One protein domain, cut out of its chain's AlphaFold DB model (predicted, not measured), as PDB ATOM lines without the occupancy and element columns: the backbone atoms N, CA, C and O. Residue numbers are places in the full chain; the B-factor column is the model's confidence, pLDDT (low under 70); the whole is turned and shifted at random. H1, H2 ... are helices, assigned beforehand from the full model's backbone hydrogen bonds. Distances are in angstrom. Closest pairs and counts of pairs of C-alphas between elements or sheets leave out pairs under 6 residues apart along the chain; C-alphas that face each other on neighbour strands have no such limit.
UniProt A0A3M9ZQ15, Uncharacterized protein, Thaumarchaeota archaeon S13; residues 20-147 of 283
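AT A GLANCE: This is residues 20 to 147 of the 283 residues of an uncharacterized protein of Thaumarchaeota archaeon S13 (UniProt A0A3M9ZQ15). Two long helices, H2 and H5, lie side by side along the longest axis; H1 crosses H5, and the hairpin of H3 and H4 sits where H2 ends and H5 begins. The printed part has 128 residues, with five named helices, H1 to H5, and no named strand: all helix. It is only just loose, close to compact (radius of gyration of the C-alphas 16.9 A), and spans 55 by 29 by 26 A.

IN THESE COORDINATES: H1, residues 20 to 34, begins at C-alpha 20 (-23.878, 100.715, 227.305). H2, residues 39 to 67, measures 41.7 A; H3, residues 70 to 88, 27.1 A; H4 is residues 92 to 106. H5, residues 109 to 131, measures 32.7 A and ends at C-alpha 131 (-36.035, 81.063, 220.950).

HOW THE PARTS SIT: H1 touches H5 at a steep tilt of 57 degrees, closest C-alphas Val 27 and Gly 121, 4.4 A. H2 touches H5 at a shallow tilt of 11 degrees, opposite ways, closest C-alphas Phe 57 and Gly 111, 5.8 A. H3 and H4 form a hairpin, closest C-alphas Ala 83 and Ala 95, 4.2 A. In H1 to H5 every O i to N i+4 pair is within hydrogen-bond range.

THE WHOLE: The printed part has no cut. Residues 132 to 147 hold no named element; pLDDT is under 70 in 46 printed residues, among them residues 118 to 147.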
ATOM      1  N   MET A  20     -22.997 101.887 227.412       37.31
ATOM      2  CA  MET A  20     -23.878 100.715 227.305       37.31
ATOM      3  C   MET A  20     -24.674 100.619 225.981       37.31
ATOM      4  O   MET A  20     -24.731  99.530 225.418       37.31
ATOM      5  N   PRO A  21     -25.244 101.710 225.423       45.81
ATOM      6  CA  PRO A  21     -25.966 101.677 224.150       45.81
ATOM      7  C   PRO A  21     -25.056 101.402 222.948       45.81
ATOM      8  O   PRO A  21     -25.485 100.752 222.001       45.81
ATOM      9  N   LEU A  22     -23.806 101.880 222.982       58.03
ATOM     10  CA  LEU A  22     -22.834 101.635 221.913       58.03
ATOM     11  C   LEU A  22     -22.383 100.173 221.907       58.03
ATOM     12  O   LEU A  22     -22.430  99.539 220.858       58.03
ATOM     13  N   ARG A  23     -22.063  99.613 223.083       59.62
ATOM     14  CA  ARG A  23     -21.741  98.184 223.212       59.62
ATOM     15  C   ARG A  23     -22.895  97.291 222.783       59.62
ATOM     16  O   ARG A  23     -22.695  96.327 222.057       59.62
ATOM     17  N   ARG A  24     -24.118  97.624 223.205       65.94
ATOM     18  CA  ARG A  24     -25.313  96.869 222.818       65.94
ATOM     19  C   ARG A  24     -25.483  96.831 221.297       65.94
ATOM     20  O   ARG A  24     -25.726  95.761 220.757       65.94
ATOM     21  N   ARG A  25     -25.280  97.961 220.613       69.50
ATOM     22  CA  ARG A  25     -25.326  98.026 219.144       69.50
ATOM     23  C   ARG A  25     -24.227  97.194 218.478       69.50
ATOM     24  O   ARG A  25     -24.498  96.588 217.450       69.50
ATOM     25  N   ALA A  26     -23.021  97.152 219.045       72.69
ATOM     26  CA  ALA A  26     -21.932  96.320 218.530       72.69
ATOM     27  C   ALA A  26     -22.250  94.822 218.665       72.69
ATOM     28  O   ALA A  26     -22.186  94.089 217.683       72.69
ATOM     29  N   VAL A  27     -22.708  94.394 219.847       71.00
ATOM     30  CA  VAL A  27     -23.154  93.015 220.109       71.00
ATOM     31  C   VAL A  27     -24.305  92.611 219.179       71.00
ATOM     32  O   VAL A  27     -24.259  91.544 218.571       71.00
ATOM     33  N   GLU A  28     -25.313  93.472 219.018       72.50
ATOM     34  CA  GLU A  28     -26.437  93.249 218.099       72.50
ATOM     35  C   GLU A  28     -25.987  93.207 216.628       72.50
ATOM     36  O   GLU A  28     -26.553  92.451 215.840       72.50
ATOM     37  N   GLY A  29     -24.962  93.984 216.258       83.88
ATOM     38  CA  GLY A  29     -24.356  93.980 214.925       83.88
ATOM     39  C   GLY A  29     -23.601  92.687 214.617       83.88
ATOM     40  O   GLY A  29     -23.798  92.107 213.552       83.88
ATOM     41  N   ILE A  30     -22.807  92.186 215.567       77.44
ATOM     42  CA  ILE A  30     -22.127  90.888 215.451       77.44
ATOM     43  C   ILE A  30     -23.168  89.767 215.371       77.44
ATOM     44  O   ILE A  30     -23.107  88.926 214.479       77.44
ATOM     45  N   ALA A  31     -24.191  89.799 216.229       74.19
ATOM     46  CA  ALA A  31     -25.288  88.840 216.152       74.19
ATOM     47  C   ALA A  31     -26.032  88.911 214.805       74.19
ATOM     48  O   ALA A  31     -26.407  87.884 214.248       74.19
ATOM     49  N   ALA A  32     -26.220  90.110 214.241       85.56
ATOM     50  CA  ALA A  32     -26.805  90.292 212.912       85.56
ATOM     51  C   ALA A  32     -25.975  89.647 211.800       85.56
ATOM     52  O   ALA A  32     -26.549  88.983 210.940       85.56
ATOM     53  N   ALA A  33     -24.650  89.806 211.834       86.31
ATOM     54  CA  ALA A  33     -23.750  89.180 210.866       86.31
ATOM     55  C   ALA A  33     -23.832  87.643 210.912       86.31
ATOM     56  O   ALA A  33     -23.718  86.978 209.888       86.31
ATOM     57  N   LEU A  34     -24.101  87.088 212.095       80.38
ATOM     58  CA  LEU A  34     -24.178  85.652 212.343       80.38
ATOM     59  C   LEU A  34     -25.554  85.027 212.040       80.38
ATOM     60  O   LEU A  34     -25.639  83.828 211.780       80.38
ATOM     61  N   ARG A  35     -26.642  85.809 212.061       78.56
ATOM     62  CA  ARG A  35     -28.038  85.318 212.018       78.56
ATOM     63  C   ARG A  35     -28.388  84.436 210.811       78.56
ATOM     64  O   ARG A  35     -29.243  83.563 210.942       78.56
ATOM     65  N   GLY A  36     -27.754  84.659 209.659       78.56
ATOM     66  CA  GLY A  36     -28.027  83.931 208.412       78.56
ATOM     67  C   GLY A  36     -27.221  82.646 208.213       78.56
ATOM     68  O   GLY A  36     -27.472  81.930 207.250       78.56
ATOM     69  N   LEU A  37     -26.261  82.364 209.093       80.75
ATOM     70  CA  LEU A  37     -25.347  81.232 208.965       80.75
ATOM     71  C   LEU A  37     -25.933  79.971 209.599       80.75
ATOM     72  O   LEU A  37     -26.640  80.049 210.608       80.75
ATOM     73  N   GLU A  38     -25.608  78.795 209.062       78.56
ATOM     74  CA  GLU A  38     -25.896  77.545 209.764       78.56
ATOM     75  C   GLU A  38     -25.105  77.473 211.086       78.56
ATOM     76  O   GLU A  38     -24.048  78.089 211.212       78.56
ATOM     77  N   PRO A  39     -25.556  76.719 212.107       70.19
ATOM     78  CA  PRO A  39     -24.942  76.738 213.441       70.19
ATOM     79  C   PRO A  39     -23.435  76.456 213.454       70.19
ATOM     80  O   PRO A  39     -22.697  77.024 214.259       70.19
ATOM     81  N   LYS A  40     -22.972  75.586 212.550       68.88
ATOM     82  CA  LYS A  40     -21.548  75.295 212.367       68.88
ATOM     83  C   LYS A  40     -20.802  76.479 211.742       68.88
ATOM     84  O   LYS A  40     -19.731  76.831 212.211       68.88
ATOM     85  N   GLU A  41     -21.372  77.109 210.724       76.31
ATOM     86  CA  GLU A  41     -20.775  78.271 210.056       76.31
ATOM     87  C   GLU A  41     -20.728  79.475 210.996       76.31
ATOM     88  O   GLU A  41     -19.723  80.166 211.062       76.31
ATOM     89  N   MET A  42     -21.767  79.670 211.807       71.69
ATOM     90  CA  MET A  42     -21.792  80.667 212.874       71.69
ATOM     91  C   MET A  42     -20.662  80.452 213.891       71.69
ATOM     92  O   MET A  42     -20.023  81.406 214.327       71.69
ATOM     93  N   PHE A  43     -20.440  79.195 214.286       68.94
ATOM     94  CA  PHE A  43     -19.358  78.785 215.183       68.94
ATOM     95  C   PHE A  43     -17.985  79.069 214.554       68.94
ATOM     96  O   PHE A  43     -17.114  79.661 215.195       68.94
ATOM     97  N   ASP A  44     -17.792  78.672 213.299       72.06
ATOM     98  CA  ASP A  44     -16.537  78.869 212.572       72.06
ATOM     99  C   ASP A  44     -16.248  80.367 212.360       72.06
ATOM    100  O   ASP A  44     -15.140  80.825 212.634       72.06
ATOM    101  N   GLU A  45     -17.262  81.149 211.993       79.56
ATOM    102  CA  GLU A  45     -17.165  82.594 211.784       79.56
ATOM    103  C   GLU A  45     -16.841  83.337 213.086       79.56
ATOM    104  O   GLU A  45     -15.890  84.115 213.147       79.56
ATOM    105  N   ALA A  46     -17.567  83.054 214.173       71.06
ATOM    106  CA  ALA A  46     -17.299  83.673 215.471       71.06
ATOM    107  C   ALA A  46     -15.896  83.326 215.998       71.06
ATOM    108  O   ALA A  46     -15.235  84.163 216.617       71.06
ATOM    109  N   ASN A  47     -15.416  82.109 215.722       74.88
ATOM    110  CA  ASN A  47     -14.041  81.725 216.025       74.88
ATOM    111  C   ASN A  47     -13.023  82.473 215.177       74.88
ATOM    112  O   ASN A  47     -11.984  82.848 215.714       74.88
ATOM    113  N   SER A  48     -13.300  82.684 213.889       77.88
ATOM    114  CA  SER A  48     -12.422  83.456 213.007       77.88
ATOM    115  C   SER A  48     -12.300  84.896 213.504       77.88
ATOM    116  O   SER A  48     -11.192  85.353 213.780       77.88
ATOM    117  N   MET A  49     -13.435  85.559 213.759       81.12
ATOM    118  CA  MET A  49     -13.476  86.914 214.324       81.12
ATOM    119  C   MET A  49     -12.691  87.000 215.639       81.12
ATOM    120  O   MET A  49     -11.875  87.901 215.837       81.12
ATOM    121  N   HIS A  50     -12.903  86.043 216.546       77.75
ATOM    122  CA  HIS A  50     -12.179  86.016 217.812       77.75
ATOM    123  C   HIS A  50     -10.681  85.747 217.621       77.75
ATOM    124  O   HIS A  50      -9.866  86.353 218.309       77.75
ATOM    125  N   ALA A  51     -10.293  84.837 216.726       74.94
ATOM    126  CA  ALA A  51      -8.894  84.500 216.479       74.94
ATOM    127  C   ALA A  51      -8.112  85.700 215.929       74.94
ATOM    128  O   ALA A  51      -6.998  85.958 216.385       74.94
ATOM    129  N   GLU A  52      -8.710  86.454 215.009       79.25
ATOM    130  CA  GLU A  52      -8.129  87.681 214.460       79.25
ATOM    131  C   GLU A  52      -7.945  88.751 215.541       79.25
ATOM    132  O   GLU A  52      -6.837  89.265 215.727       79.25
ATOM    133  N   LEU A  53      -8.997  89.029 216.320       78.50
ATOM    134  CA  LEU A  53      -8.923  89.978 217.433       78.50
ATOM    135  C   LEU A  53      -7.909  89.541 218.491       78.50
ATOM    136  O   LEU A  53      -7.167  90.366 219.017       78.50
ATOM    137  N   TRP A  54      -7.853  88.244 218.793       80.00
ATOM    138  CA  TRP A  54      -6.930  87.700 219.782       80.00
ATOM    139  C   TRP A  54      -5.481  87.829 219.326       80.00
ATOM    140  O   TRP A  54      -4.620  88.200 220.123       80.00
ATOM    141  N   ALA A  55      -5.199  87.563 218.049       79.38
ATOM    142  CA  ALA A  55      -3.864  87.723 217.490       79.38
ATOM    143  C   ALA A  55      -3.382  89.179 217.591       79.38
ATOM    144  O   ALA A  55      -2.255  89.412 218.034       79.38
ATOM    145  N   GLY A  56      -4.244  90.144 217.251       81.69
ATOM    146  CA  GLY A  56      -3.953  91.572 217.407       81.69
ATOM    147  C   GLY A  56      -3.752  91.967 218.871       81.69
ATOM    148  O   GLY A  56      -2.718  92.527 219.226       81.69
ATOM    149  N   PHE A  57      -4.683  91.581 219.744       82.50
ATOM    150  CA  PHE A  57      -4.611  91.854 221.180       82.50
ATOM    151  C   PHE A  57      -3.326  91.319 221.819       82.50
ATOM    152  O   PHE A  57      -2.679  91.997 222.616       82.50
ATOM    153  N   GLU A  58      -2.943  90.091 221.482       82.69
ATOM    154  CA  GLU A  58      -1.746  89.458 222.018       82.69
ATOM    155  C   GLU A  58      -0.469  90.122 221.484       82.69
ATOM    156  O   GLU A  58       0.512  90.240 222.223       82.69
ATOM    157  N   GLN A  59      -0.478  90.595 220.236       85.38
ATOM    158  CA  GLN A  59       0.621  91.384 219.691       85.38
ATOM    159  C   GLN A  59       0.752  92.727 220.423       85.38
ATOM    160  O   GLN A  59       1.816  93.007 220.979       85.38
ATOM    161  N   ASP A  60      -0.340  93.483 220.554       86.56
ATOM    162  CA  ASP A  60      -0.369  94.747 221.299       86.56
ATOM    163  C   ASP A  60       0.072  94.553 222.755       86.56
ATOM    164  O   ASP A  60       0.791  95.375 223.327       86.56
ATOM    165  N   ARG A  61      -0.305  93.425 223.368       88.31
ATOM    166  CA  ARG A  61       0.135  93.057 224.714       88.31
ATOM    167  C   ARG A  61       1.640  92.850 224.789       88.31
ATOM    168  O   ARG A  61       2.252  93.302 225.758       88.31
ATOM    169  N   ARG A  62       2.245  92.158 223.821       88.44
ATOM    170  CA  ARG A  62       3.704  91.966 223.772       88.44
ATOM    171  C   ARG A  62       4.422  93.293 223.589       88.44
ATOM    172  O   ARG A  62       5.382  93.545 224.315       88.44
ATOM    173  N   ASP A  63       3.919  94.147 222.710       92.25
ATOM    174  CA  ASP A  63       4.514  95.451 222.427       92.25
ATOM    175  C   ASP A  63       4.407  96.387 223.641       92.25
ATOM    176  O   ASP A  63       5.404  96.971 224.076       92.25
ATOM    177  N   ALA A  64       3.240  96.435 224.292       91.69
ATOM    178  CA  ALA A  64       3.045  97.171 225.539       91.69
ATOM    179  C   ALA A  64       3.966  96.651 226.655       91.69
ATOM    180  O   ALA A  64       4.614  97.436 227.348       91.69
ATOM    181  N   MET A  65       4.085  95.329 226.807       91.62
ATOM    182  CA  MET A  65       4.996  94.706 227.774       91.62
ATOM    183  C   MET A  65       6.467  95.033 227.494       91.62
ATOM    184  O   MET A  65       7.236  95.264 228.433       91.62
ATOM    185  N   ALA A  66       6.867  95.068 226.223       93.62
ATOM    186  CA  ALA A  66       8.221  95.410 225.804       93.62
ATOM    187  C   ALA A  66       8.563  96.880 226.097       93.62
ATOM    188  O   ALA A  66       9.698  97.175 226.472       93.62
ATOM    189  N   ALA A  67       7.582  97.782 226.011       94.50
ATOM    190  CA  ALA A  67       7.746  99.200 226.330       94.50
ATOM    191  C   ALA A  67       7.830  99.499 227.843       94.50
ATOM    192  O   ALA A  67       8.288 100.575 228.235       94.50
ATOM    193  N   LEU A  68       7.404  98.572 228.711       92.75
ATOM    194  CA  LEU A  68       7.462  98.766 230.161       92.75
ATOM    195  C   LEU A  68       8.899  98.694 230.712       92.75
ATOM    196  O   LEU A  68       9.672  97.821 230.295       92.75
ATOM    197  N   PRO A  69       9.229  99.510 231.736       94.88
ATOM    198  CA  PRO A  69      10.443  99.334 232.530       94.88
ATOM    199  C   PRO A  69      10.517  97.929 233.162       94.88
ATOM    200  O   PRO A  69       9.466  97.386 233.524       94.88
ATOM    201  N   PRO A  70      11.721  97.357 233.373       92.94
ATOM    202  CA  PRO A  70      11.889  95.991 233.885       92.94
ATOM    203  C   PRO A  70      11.123  95.701 235.183       92.94
ATOM    204  O   PRO A  70      10.429  94.687 235.279       92.94
ATOM    205  N   ASP A  71      11.168  96.621 236.147       92.06
ATOM    206  CA  ASP A  71      10.481  96.459 237.433       92.06
ATOM    207  C   ASP A  71       8.960  96.389 237.250       92.06
ATOM    208  O   ASP A  71       8.292  95.509 237.796       92.06
ATOM    209  N   VAL A  72       8.397  97.264 236.411       90.06
ATOM    210  CA  VAL A  72       6.956  97.284 236.117       90.06
ATOM    211  C   VAL A  72       6.545  96.030 235.345       90.06
ATOM    212  O   VAL A  72       5.518  95.426 235.662       90.06
ATOM    213  N   ARG A  73       7.364  95.594 234.383       93.19
ATOM    214  CA  ARG A  73       7.150  94.355 233.627       93.19
ATOM    215  C   ARG A  73       7.068  93.145 234.556       93.19
ATOM    216  O   ARG A  73       6.118  92.371 234.454       93.19
ATOM    217  N   SER A  74       7.991  93.025 235.513       91.94
ATOM    218  CA  SER A  74       8.004  91.918 236.482       91.94
ATOM    219  C   SER A  74       6.729  91.861 237.336       91.94
ATOM    220  O   SER A  74       6.174  90.785 237.575       91.94
ATOM    221  N   VAL A  75       6.200  93.024 237.734       91.62
ATOM    222  CA  VAL A  75       4.940  93.128 238.482       91.62
ATOM    223  C   VAL A  75       3.757  92.680 237.626       91.62
ATOM    224  O   VAL A  75       2.876  91.967 238.119       91.62
ATOM    225  N   VAL A  76       3.724  93.075 236.351       89.12
ATOM    226  CA  VAL A  76       2.672  92.650 235.420       89.12
ATOM    227  C   VAL A  76       2.720  91.139 235.199       89.12
ATOM    228  O   VAL A  76       1.691  90.481 235.337       89.12
ATOM    229  N   GLU A  77       3.896  90.561 234.952       87.62
ATOM    230  CA  GLU A  77       4.057  89.110 234.788       87.62
ATOM    231  C   GLU A  77       3.594  88.332 236.023       87.62
ATOM    232  O   GLU A  77       2.851  87.353 235.906       87.62
ATOM    233  N   ALA A  78       3.982  88.784 237.218       88.44
ATOM    234  CA  ALA A  78       3.567  88.164 238.472       88.44
ATOM    235  C   ALA A  78       2.041  88.207 238.657       88.44
ATOM    236  O   ALA A  78       1.435  87.211 239.066       88.44
ATOM    237  N   ARG A  79       1.402  89.335 238.317       88.44
ATOM    238  CA  ARG A  79      -0.058  89.490 238.377       88.44
ATOM    239  C   ARG A  79      -0.774  88.611 237.364       88.44
ATOM    240  O   ARG A  79      -1.732  87.943 237.742       88.44
ATOM    241  N   THR A  80      -0.296  88.546 236.126       81.81
ATOM    242  CA  THR A  80      -0.873  87.672 235.097       81.81
ATOM    243  C   THR A  80      -0.784  86.202 235.509       81.81
ATOM    244  O   THR A  80      -1.776  85.481 235.425       81.81
ATOM    245  N   ARG A  81       0.352  85.757 236.069       83.06
ATOM    246  CA  ARG A  81       0.486  84.392 236.620       83.06
ATOM    247  C   ARG A  81      -0.460  84.137 237.795       83.06
ATOM    248  O   ARG A  81      -1.030  83.053 237.904       83.06
ATOM    249  N   LEU A  82      -0.630  85.111 238.692       83.94
ATOM    250  CA  LEU A  82      -1.585  85.007 239.799       83.94
ATOM    251  C   LEU A  82      -3.022  84.874 239.284       83.94
ATOM    252  O   LEU A  82      -3.766  84.040 239.791       83.94
ATOM    253  N   ALA A  83      -3.393  85.669 238.288       75.94
ATOM    254  CA  ALA A  83      -4.717  85.629 237.695       75.94
ATOM    255  C   ALA A  83      -4.992  84.284 237.004       75.94
ATOM    256  O   ALA A  83      -6.041  83.698 237.258       75.94
ATOM    257  N   GLY A  84      -4.010  83.728 236.280       73.12
ATOM    258  CA  GLY A  84      -4.077  82.365 235.738       73.12
ATOM    259  C   GLY A  84      -4.352  81.314 236.819       73.12
ATOM    260  O   GLY A  84      -5.352  80.607 236.746       73.12
ATOM    261  N   ARG A  85      -3.562  81.300 237.902       72.00
ATOM    262  CA  ARG A  85      -3.775  80.364 239.028       72.00
ATOM    263  C   ARG A  85      -5.130  80.538 239.715       72.00
ATOM    264  O   ARG A  85      -5.730  79.563 240.155       72.00
ATOM    265  N   LEU A  86      -5.606  81.778 239.848       67.00
ATOM    266  CA  LEU A  86      -6.941  82.051 240.384       67.00
ATOM    267  C   LEU A  86      -8.030  81.531 239.439       67.00
ATOM    268  O   LEU A  86      -9.024  80.999 239.927       67.00
ATOM    269  N   GLY A  87      -7.836  81.640 238.124       62.88
ATOM    270  CA  GLY A  87      -8.699  81.045 237.105       62.88
ATOM    271  C   GLY A  87      -8.749  79.521 237.211       62.88
ATOM    272  O   GLY A  87      -9.834  78.956 237.345       62.88
ATOM    273  N   ASP A  88      -7.585  78.870 237.277       62.00
ATOM    274  CA  ASP A  88      -7.458  77.410 237.417       62.00
ATOM    275  C   ASP A  88      -8.123  76.881 238.699       62.00
ATOM    276  O   ASP A  88      -8.687  75.783 238.722       62.00
ATOM    277  N   ALA A  89      -8.098  77.690 239.762       60.09
ATOM    278  CA  ALA A  89      -8.755  77.425 241.040       60.09
ATOM    279  C   ALA A  89     -10.253  77.798 241.067       60.09
ATOM    280  O   ALA A  89     -10.878  77.736 242.127       60.09
ATOM    281  N   GLY A  90     -10.840  78.235 239.948       56.75
ATOM    282  CA  GLY A  90     -12.252  78.627 239.861       56.75
ATOM    283  C   GLY A  90     -12.591  79.949 240.563       56.75
ATOM    284  O   GLY A  90     -13.761  80.270 240.764       56.75
ATOM    285  N   ARG A  91     -11.594  80.762 240.933       65.06
ATOM    286  CA  ARG A  91     -11.760  82.084 241.570       65.06
ATOM    287  C   ARG A  91     -11.852  83.205 240.538       65.06
ATOM    288  O   ARG A  91     -11.110  84.188 240.562       65.06
ATOM    289  N   LEU A  92     -12.827  83.055 239.658       64.69
ATOM    290  CA  LEU A  92     -12.979  83.795 238.405       64.69
ATOM    291  C   LEU A  92     -13.132  85.299 238.610       64.69
ATOM    292  O   LEU A  92     -12.510  86.088 237.911       64.69
ATOM    293  N   ASP A  93     -13.876  85.713 239.637       63.94
ATOM    294  CA  ASP A  93     -14.045  87.136 239.952       63.94
ATOM    295  C   ASP A  93     -12.729  87.834 240.289       63.94
ATOM    296  O   ASP A  93     -12.519  88.992 239.922       63.94
ATOM    297  N   HIS A  94     -11.824  87.117 240.957       70.25
ATOM    298  CA  HIS A  94     -10.530  87.663 241.348       70.25
ATOM    299  C   HIS A  94      -9.557  87.651 240.175       70.25
ATOM    300  O   HIS A  94      -8.867  88.646 239.965       70.25
ATOM    301  N   ALA A  95      -9.547  86.574 239.383       71.81
ATOM    302  CA  ALA A  95      -8.797  86.527 238.132       71.81
ATOM    303  C   ALA A  95      -9.199  87.700 237.218       71.81
ATOM    304  O   ALA A  95      -8.353  88.509 236.839       71.81
ATOM    305  N   ASN A  96     -10.501  87.890 236.983       73.88
ATOM    306  CA  ASN A  96     -11.036  88.963 236.143       73.88
ATOM    307  C   ASN A  96     -10.697  90.361 236.669       73.88
ATOM    308  O   ASN A  96     -10.394  91.267 235.892       73.88
ATOM    309  N   ALA A  97     -10.747  90.568 237.988       77.19
ATOM    310  CA  ALA A  97     -10.352  91.842 238.582       77.19
ATOM    311  C   ALA A  97      -8.877  92.169 238.297       77.19
ATOM    312  O   ALA A  97      -8.566  93.307 237.940       77.19
ATOM    313  N   ILE A  98      -7.988  91.176 238.406       79.75
ATOM    314  CA  ILE A  98      -6.560  91.347 238.121       79.75
ATOM    315  C   ILE A  98      -6.332  91.596 236.629       79.75
ATOM    316  O   ILE A  98      -5.621  92.535 236.286       79.75
ATOM    317  N   HIS A  99      -6.967  90.830 235.743       80.38
ATOM    318  CA  HIS A  99      -6.812  91.014 234.299       80.38
ATOM    319  C   HIS A  99      -7.277  92.391 233.829       80.38
ATOM    320  O   HIS A  99      -6.526  93.088 233.151       80.38
ATOM    321  N   ARG A 100      -8.445  92.863 234.287       80.12
ATOM    322  CA  ARG A 100      -8.914  94.227 233.987       80.12
ATOM    323  C   ARG A 100      -7.940  95.300 234.454       80.12
ATOM    324  O   ARG A 100      -7.751  96.301 233.766       80.12
ATOM    325  N   TRP A 101      -7.340  95.114 235.627       87.50
ATOM    326  CA  TRP A 101      -6.311  96.027 236.111       87.50
ATOM    327  C   TRP A 101      -5.083  96.007 235.192       87.50
ATOM    328  O   TRP A 101      -4.610  97.068 234.787       87.50
ATOM    329  N   THR A 102      -4.606  94.817 234.825       86.69
ATOM    330  CA  THR A 102      -3.444  94.638 233.949       86.69
ATOM    331  C   THR A 102      -3.675  95.270 232.582       86.69
ATOM    332  O   THR A 102      -2.832  96.026 232.112       86.69
ATOM    333  N   TYR A 103      -4.832  95.045 231.963       86.75
ATOM    334  CA  TYR A 103      -5.150  95.627 230.661       86.75
ATOM    335  C   TYR A 103      -5.272  97.144 230.719       86.75
ATOM    336  O   TYR A 103      -4.812  97.821 229.808       86.75
ATOM    337  N   ARG A 104      -5.798  97.700 231.817       88.19
ATOM    338  CA  ARG A 104      -5.778  99.150 232.030       88.19
ATOM    339  C   ARG A 104      -4.367  99.704 232.123       88.19
ATOM    340  O   ARG A 104      -4.095 100.735 231.522       88.19
ATOM    341  N   LEU A 105      -3.477  99.026 232.848       88.19
ATOM    342  CA  LEU A 105      -2.079  99.443 232.929       88.19
ATOM    343  C   LEU A 105      -1.398  99.405 231.552       88.19
ATOM    344  O   LEU A 105      -0.614 100.295 231.241       88.19
ATOM    345  N   LEU A 106      -1.704  98.391 230.742       88.44
ATOM    346  CA  LEU A 106      -1.132  98.212 229.407       88.44
ATOM    347  C   LEU A 106      -1.819  99.058 228.318       88.44
ATOM    348  O   LEU A 106      -1.357  99.057 227.185       88.44
ATOM    349  N   GLY A 107      -2.913  99.763 228.628       90.19
ATOM    350  CA  GLY A 107      -3.691 100.516 227.634       90.19
ATOM    351  C   GLY A 107      -4.552  99.649 226.704       90.19
ATOM    352  O   GLY A 107      -5.028 100.132 225.684       90.19
ATOM    353  N   LEU A 108      -4.801  98.389 227.063       87.19
ATOM    354  CA  LEU A 108      -5.479  97.376 226.240       87.19
ATOM    355  C   LEU A 108      -6.966  97.203 226.589       87.19
ATOM    356  O   LEU A 108      -7.576  96.184 226.269       87.19
ATOM    357  N   GLU A 109      -7.575  98.171 227.282       85.06
ATOM    358  CA  GLU A 109      -8.979  98.059 227.706       85.06
ATOM    359  C   GLU A 109      -9.948  97.949 226.530       85.06
ATOM    360  O   GLU A 109     -11.011  97.364 226.710       85.06
ATOM    361  N   GLN A 110      -9.623  98.515 225.364       83.56
ATOM    362  CA  GLN A 110     -10.499  98.422 224.198       83.56
ATOM    363  C   GLN A 110     -10.398  97.053 223.522       83.56
ATOM    364  O   GLN A 110     -11.422  96.396 223.408       83.56
ATOM    365  N   GLY A 111      -9.194  96.560 223.213       75.62
ATOM    366  CA  GLY A 111      -9.044  95.229 222.610       75.62
ATOM    367  C   GLY A 111      -9.634  94.104 223.477       75.62
ATOM    368  O   GLY A 111     -10.267  93.188 222.963       75.62
ATOM    369  N   ALA A 112      -9.544  94.218 224.809       77.38
ATOM    370  CA  ALA A 112     -10.218  93.287 225.717       77.38
ATOM    371  C   ALA A 112     -11.757  93.347 225.611       77.38
ATOM    372  O   ALA A 112     -12.423  92.328 225.757       77.38
ATOM    373  N   ARG A 113     -12.333  94.529 225.356       80.06
ATOM    374  CA  ARG A 113     -13.782  94.690 225.144       80.06
ATOM    375  C   ARG A 113     -14.219  94.155 223.795       80.06
ATOM    376  O   ARG A 113     -15.280  93.554 223.731       80.06
ATOM    377  N   ASP A 114     -13.421  94.345 222.755       77.12
ATOM    378  CA  ASP A 114     -13.755  93.863 221.415       77.12
ATOM    379  C   ASP A 114     -13.866  92.323 221.418       77.12
ATOM    380  O   ASP A 114     -14.813  91.755 220.874       77.12
ATOM    381  N   LEU A 115     -12.972  91.643 222.150       73.44
ATOM    382  CA  LEU A 115     -13.059  90.199 222.412       73.44
ATOM    383  C   LEU A 115     -14.335  89.809 223.186       73.44
ATOM    384  O   LEU A 115     -14.995  88.827 222.837       73.44
ATOM    385  N   GLU A 116     -14.709  90.579 224.220       73.81
ATOM    386  CA  GLU A 116     -15.969  90.381 224.960       73.81
ATOM    387  C   GLU A 116     -17.199  90.552 224.050       73.81
ATOM    388  O   GLU A 116     -18.176  89.813 224.183       73.81
ATOM    389  N   GLU A 117     -17.165  91.515 223.127       76.00
ATOM    390  CA  GLU A 117     -18.271  91.836 222.225       76.00
ATOM    391  C   GLU A 117     -18.516  90.732 221.191       76.00
ATOM    392  O   GLU A 117     -19.674  90.363 220.984       76.00
ATOM    393  N   VAL A 118     -17.465  90.130 220.618       68.94
ATOM    394  CA  VAL A 118     -17.597  88.966 219.715       68.94
ATOM    395  C   VAL A 118     -18.244  87.785 220.421       68.94
ATOM    396  O   VAL A 118     -19.205  87.198 219.916       68.94
ATOM    397  N   ALA A 119     -17.775  87.465 221.623       69.38
ATOM    398  CA  ALA A 119     -18.337  86.364 222.388       69.38
ATOM    399  C   ALA A 119     -19.800  86.619 222.792       69.38
ATOM    400  O   ALA A 119     -20.639  85.715 222.730       69.38
ATOM    401  N   ALA A 120     -20.131  87.857 223.170       65.88
ATOM    402  CA  ALA A 120     -21.500  88.252 223.485       65.88
ATOM    403  C   ALA A 120     -22.413  88.212 222.247       65.88
ATOM    404  O   ALA A 120     -23.545  87.742 222.346       65.88
ATOM    405  N   GLY A 121     -21.924  88.651 221.084       65.00
ATOM    406  CA  GLY A 121     -22.656  88.618 219.815       65.00
ATOM    407  C   GLY A 121     -22.975  87.195 219.357       65.00
ATOM    408  O   GLY A 121     -24.119  86.904 219.013       65.00
ATOM    409  N   TYR A 122     -22.004  86.282 219.445       69.50
ATOM    410  CA  TYR A 122     -22.226  84.855 219.192       69.50
ATOM    411  C   TYR A 122     -23.278  84.258 220.136       69.50
ATOM    412  O   TYR A 122     -24.212  83.579 219.709       69.50
ATOM    413  N   THR A 123     -23.157  84.564 221.429       66.12
ATOM    414  CA  THR A 123     -24.092  84.104 222.462       66.12
ATOM    415  C   THR A 123     -25.519  84.583 222.184       66.12
ATOM    416  O   THR A 123     -26.465  83.804 222.306       66.12
ATOM    417  N   LEU A 124     -25.674  85.846 221.774       67.50
ATOM    418  CA  LEU A 124     -26.960  86.423 221.391       67.50
ATOM    419  C   LEU A 124     -27.546  85.728 220.152       67.50
ATOM    420  O   LEU A 124     -28.696  85.303 220.197       67.50
ATOM    421  N   ALA A 125     -26.755  85.543 219.090       66.38
ATOM    422  CA  ALA A 125     -27.202  84.880 217.861       66.38
ATOM    423  C   ALA A 125     -27.678  83.437 218.105       66.38
ATOM    424  O   ALA A 125     -28.692  83.004 217.550       66.38
ATOM    425  N   ILE A 126     -26.989  82.693 218.974       64.81
ATOM    426  CA  ILE A 126     -27.444  81.363 219.395       64.81
ATOM    427  C   ILE A 126     -28.738  81.438 220.202       64.81
ATOM    428  O   ILE A 126     -29.648  80.647 219.949       64.81
ATOM    429  N   GLY A 127     -28.837  82.375 221.149       60.66
ATOM    430  CA  GLY A 127     -30.050  82.580 221.942       60.66
ATOM    431  C   GLY A 127     -31.282  82.807 221.064       60.66
ATOM    432  O   GLY A 127     -32.282  82.112 221.226       60.66
ATOM    433  N   GLU A 128     -31.173  83.688 220.068       66.06
ATOM    434  CA  GLU A 128     -32.250  83.985 219.115       66.06
ATOM    435  C   GLU A 128     -32.694  82.742 218.320       66.06
ATOM    436  O   GLU A 128     -33.890  82.515 218.128       66.06
ATOM    437  N   ARG A 129     -31.757  81.888 217.885       64.75
ATOM    438  CA  ARG A 129     -32.099  80.641 217.172       64.75
ATOM    439  C   ARG A 129     -32.772  79.609 218.070       64.75
ATOM    440  O   ARG A 129     -33.627  78.866 217.589       64.75
ATOM    441  N   ILE A 130     -32.398  79.557 219.347       59.31
ATOM    442  CA  ILE A 130     -33.057  78.692 220.331       59.31
ATOM    443  C   ILE A 130     -34.491  79.172 220.569       59.31
ATOM    444  O   ILE A 130     -35.417  78.366 220.514       59.31
ATOM    445  N   GLU A 131     -34.698  80.477 220.770       58.16
ATOM    446  CA  GLU A 131     -36.035  81.063 220.950       58.16
ATOM    447  C   GLU A 131     -36.938  80.840 219.730       58.16
ATOM    448  O   GLU A 131     -38.129  80.573 219.875       58.16
ATOM    449  N   ALA A 132     -36.364  80.875 218.528       64.19
ATOM    450  CA  ALA A 132     -37.073  80.577 217.290       64.19
ATOM    451  C   ALA A 132     -37.303  79.071 217.037       64.19
ATOM    452  O   ALA A 132     -37.870  78.710 216.005       64.19
ATOM    453  N   GLY A 133     -36.847  78.180 217.927       61.31
ATOM    454  CA  GLY A 133     -36.970  76.726 217.771       61.31
ATOM    455  C   GLY A 133     -36.118  76.137 216.640       61.31
ATOM    456  O   GLY A 133     -36.326  74.995 216.244       61.31
ATOM    457  N   MET A 134     -35.160  76.907 216.112       60.91
ATOM    458  CA  MET A 134     -34.241  76.479 215.049       60.91
ATOM    459  C   MET A 134     -33.046  75.687 215.591       60.91
ATOM    460  O   MET A 134     -32.335  75.022 214.838       60.91
ATOM    461  N   LEU A 135     -32.795  75.794 216.893       57.41
ATOM    462  CA  LEU A 135     -31.798  75.030 217.620       57.41
ATOM    463  C   LEU A 135     -32.432  74.482 218.892       57.41
ATOM    464  O   LEU A 135     -32.908  75.251 219.725       57.41
ATOM    465  N   ASP A 136     -32.356  73.169 219.093       52.94
ATOM    466  CA  ASP A 136     -32.583  72.616 220.421       52.94
ATOM    467  C   ASP A 136     -31.511  73.202 221.343       52.94
ATOM    468  O   ASP A 136     -30.312  73.005 221.118       52.94
ATOM    469  N   GLY A 137     -31.918  73.876 222.424       43.69
ATOM    470  CA  GLY A 137     -30.997  74.409 223.442       43.69
ATOM    471  C   GLY A 137     -30.070  73.348 224.066       43.69
ATOM    472  O   GLY A 137     -29.138  73.676 224.794       43.69
ATOM    473  N   GLN A 138     -30.300  72.072 223.741       36.66
ATOM    474  CA  GLN A 138     -29.473  70.917 224.068       36.66
ATOM    475  C   GLN A 138     -28.183  70.804 223.229       36.66
ATOM    476  O   GLN A 138     -27.283  70.061 223.595       36.66
ATOM    477  N   ARG A 139     -28.042  71.535 222.116       35.47
ATOM    478  CA  ARG A 139     -26.833  71.522 221.264       35.47
ATOM    479  C   ARG A 139     -25.806  72.606 221.612       35.47
ATOM    480  O   ARG A 139     -24.886  72.853 220.835       35.47
ATOM    481  N   LEU A 140     -25.929  73.236 222.782       40.72
ATOM    482  CA  LEU A 140     -24.973  74.234 223.264       40.72
ATOM    483  C   LEU A 140     -23.608  73.590 223.565       40.72
ATOM    484  O   LEU A 140     -23.341  73.095 224.660       40.72
ATOM    485  N   LEU A 141     -22.715  73.638 222.578       36.12
ATOM    486  CA  LEU A 141     -21.277  73.506 222.781       36.12
ATOM    487  C   LEU A 141     -20.792  74.771 223.492       36.12
ATOM    488  O   LEU A 141     -20.615  75.823 222.883       36.12
ATOM    489  N   LEU A 142     -20.601  74.675 224.808       37.53
ATOM    490  CA  LEU A 142     -19.922  75.719 225.567       37.53
ATOM    491  C   LEU A 142     -18.483  75.818 225.073       37.53
ATOM    492  O   LEU A 142     -17.724  74.844 225.103       37.53
ATOM    493  N   TYR A 143     -18.110  77.015 224.639       32.44
ATOM    494  CA  TYR A 143     -16.765  77.268 224.178       32.44
ATOM    495  C   TYR A 143     -15.760  77.249 225.312       32.44
ATOM    496  O   TYR A 143     -15.826  78.001 226.285       32.44
ATOM    497  N   ARG A 144     -14.761  76.400 225.108       32.28
ATOM    498  CA  ARG A 144     -13.475  76.482 225.768       32.28
ATOM    499  C   ARG A 144     -12.622  77.457 224.964       32.28
ATOM    500  O   ARG A 144     -12.031  77.066 223.964       32.28
ATOM    501  N   TYR A 145     -12.522  78.698 225.422       32.75
ATOM    502  CA  TYR A 145     -11.468  79.616 224.989       32.75
ATOM    503  C   TYR A 145     -10.134  79.117 225.559       32.75
ATOM    504  O   TYR A 145      -9.659  79.557 226.604       32.75
ATOM    505  N   ALA A 146      -9.580  78.082 224.928       26.44
ATOM    506  CA  ALA A 146      -8.300  77.492 225.291       26.44
ATOM    507  C   ALA A 146      -7.183  78.491 224.947       26.44
ATOM    508  O   ALA A 146      -6.611  78.449 223.866       26.44
ATOM    509  N   GLY A 147      -6.923  79.419 225.867       29.14
ATOM    510  CA  GLY A 147      -5.888  80.446 225.730       29.14
ATOM    511  C   GLY A 147      -6.074  81.659 226.644       29.14
ATOM    512  O   GLY A 147      -5.085  82.299 226.984       29.14
TER     513      GLY A 147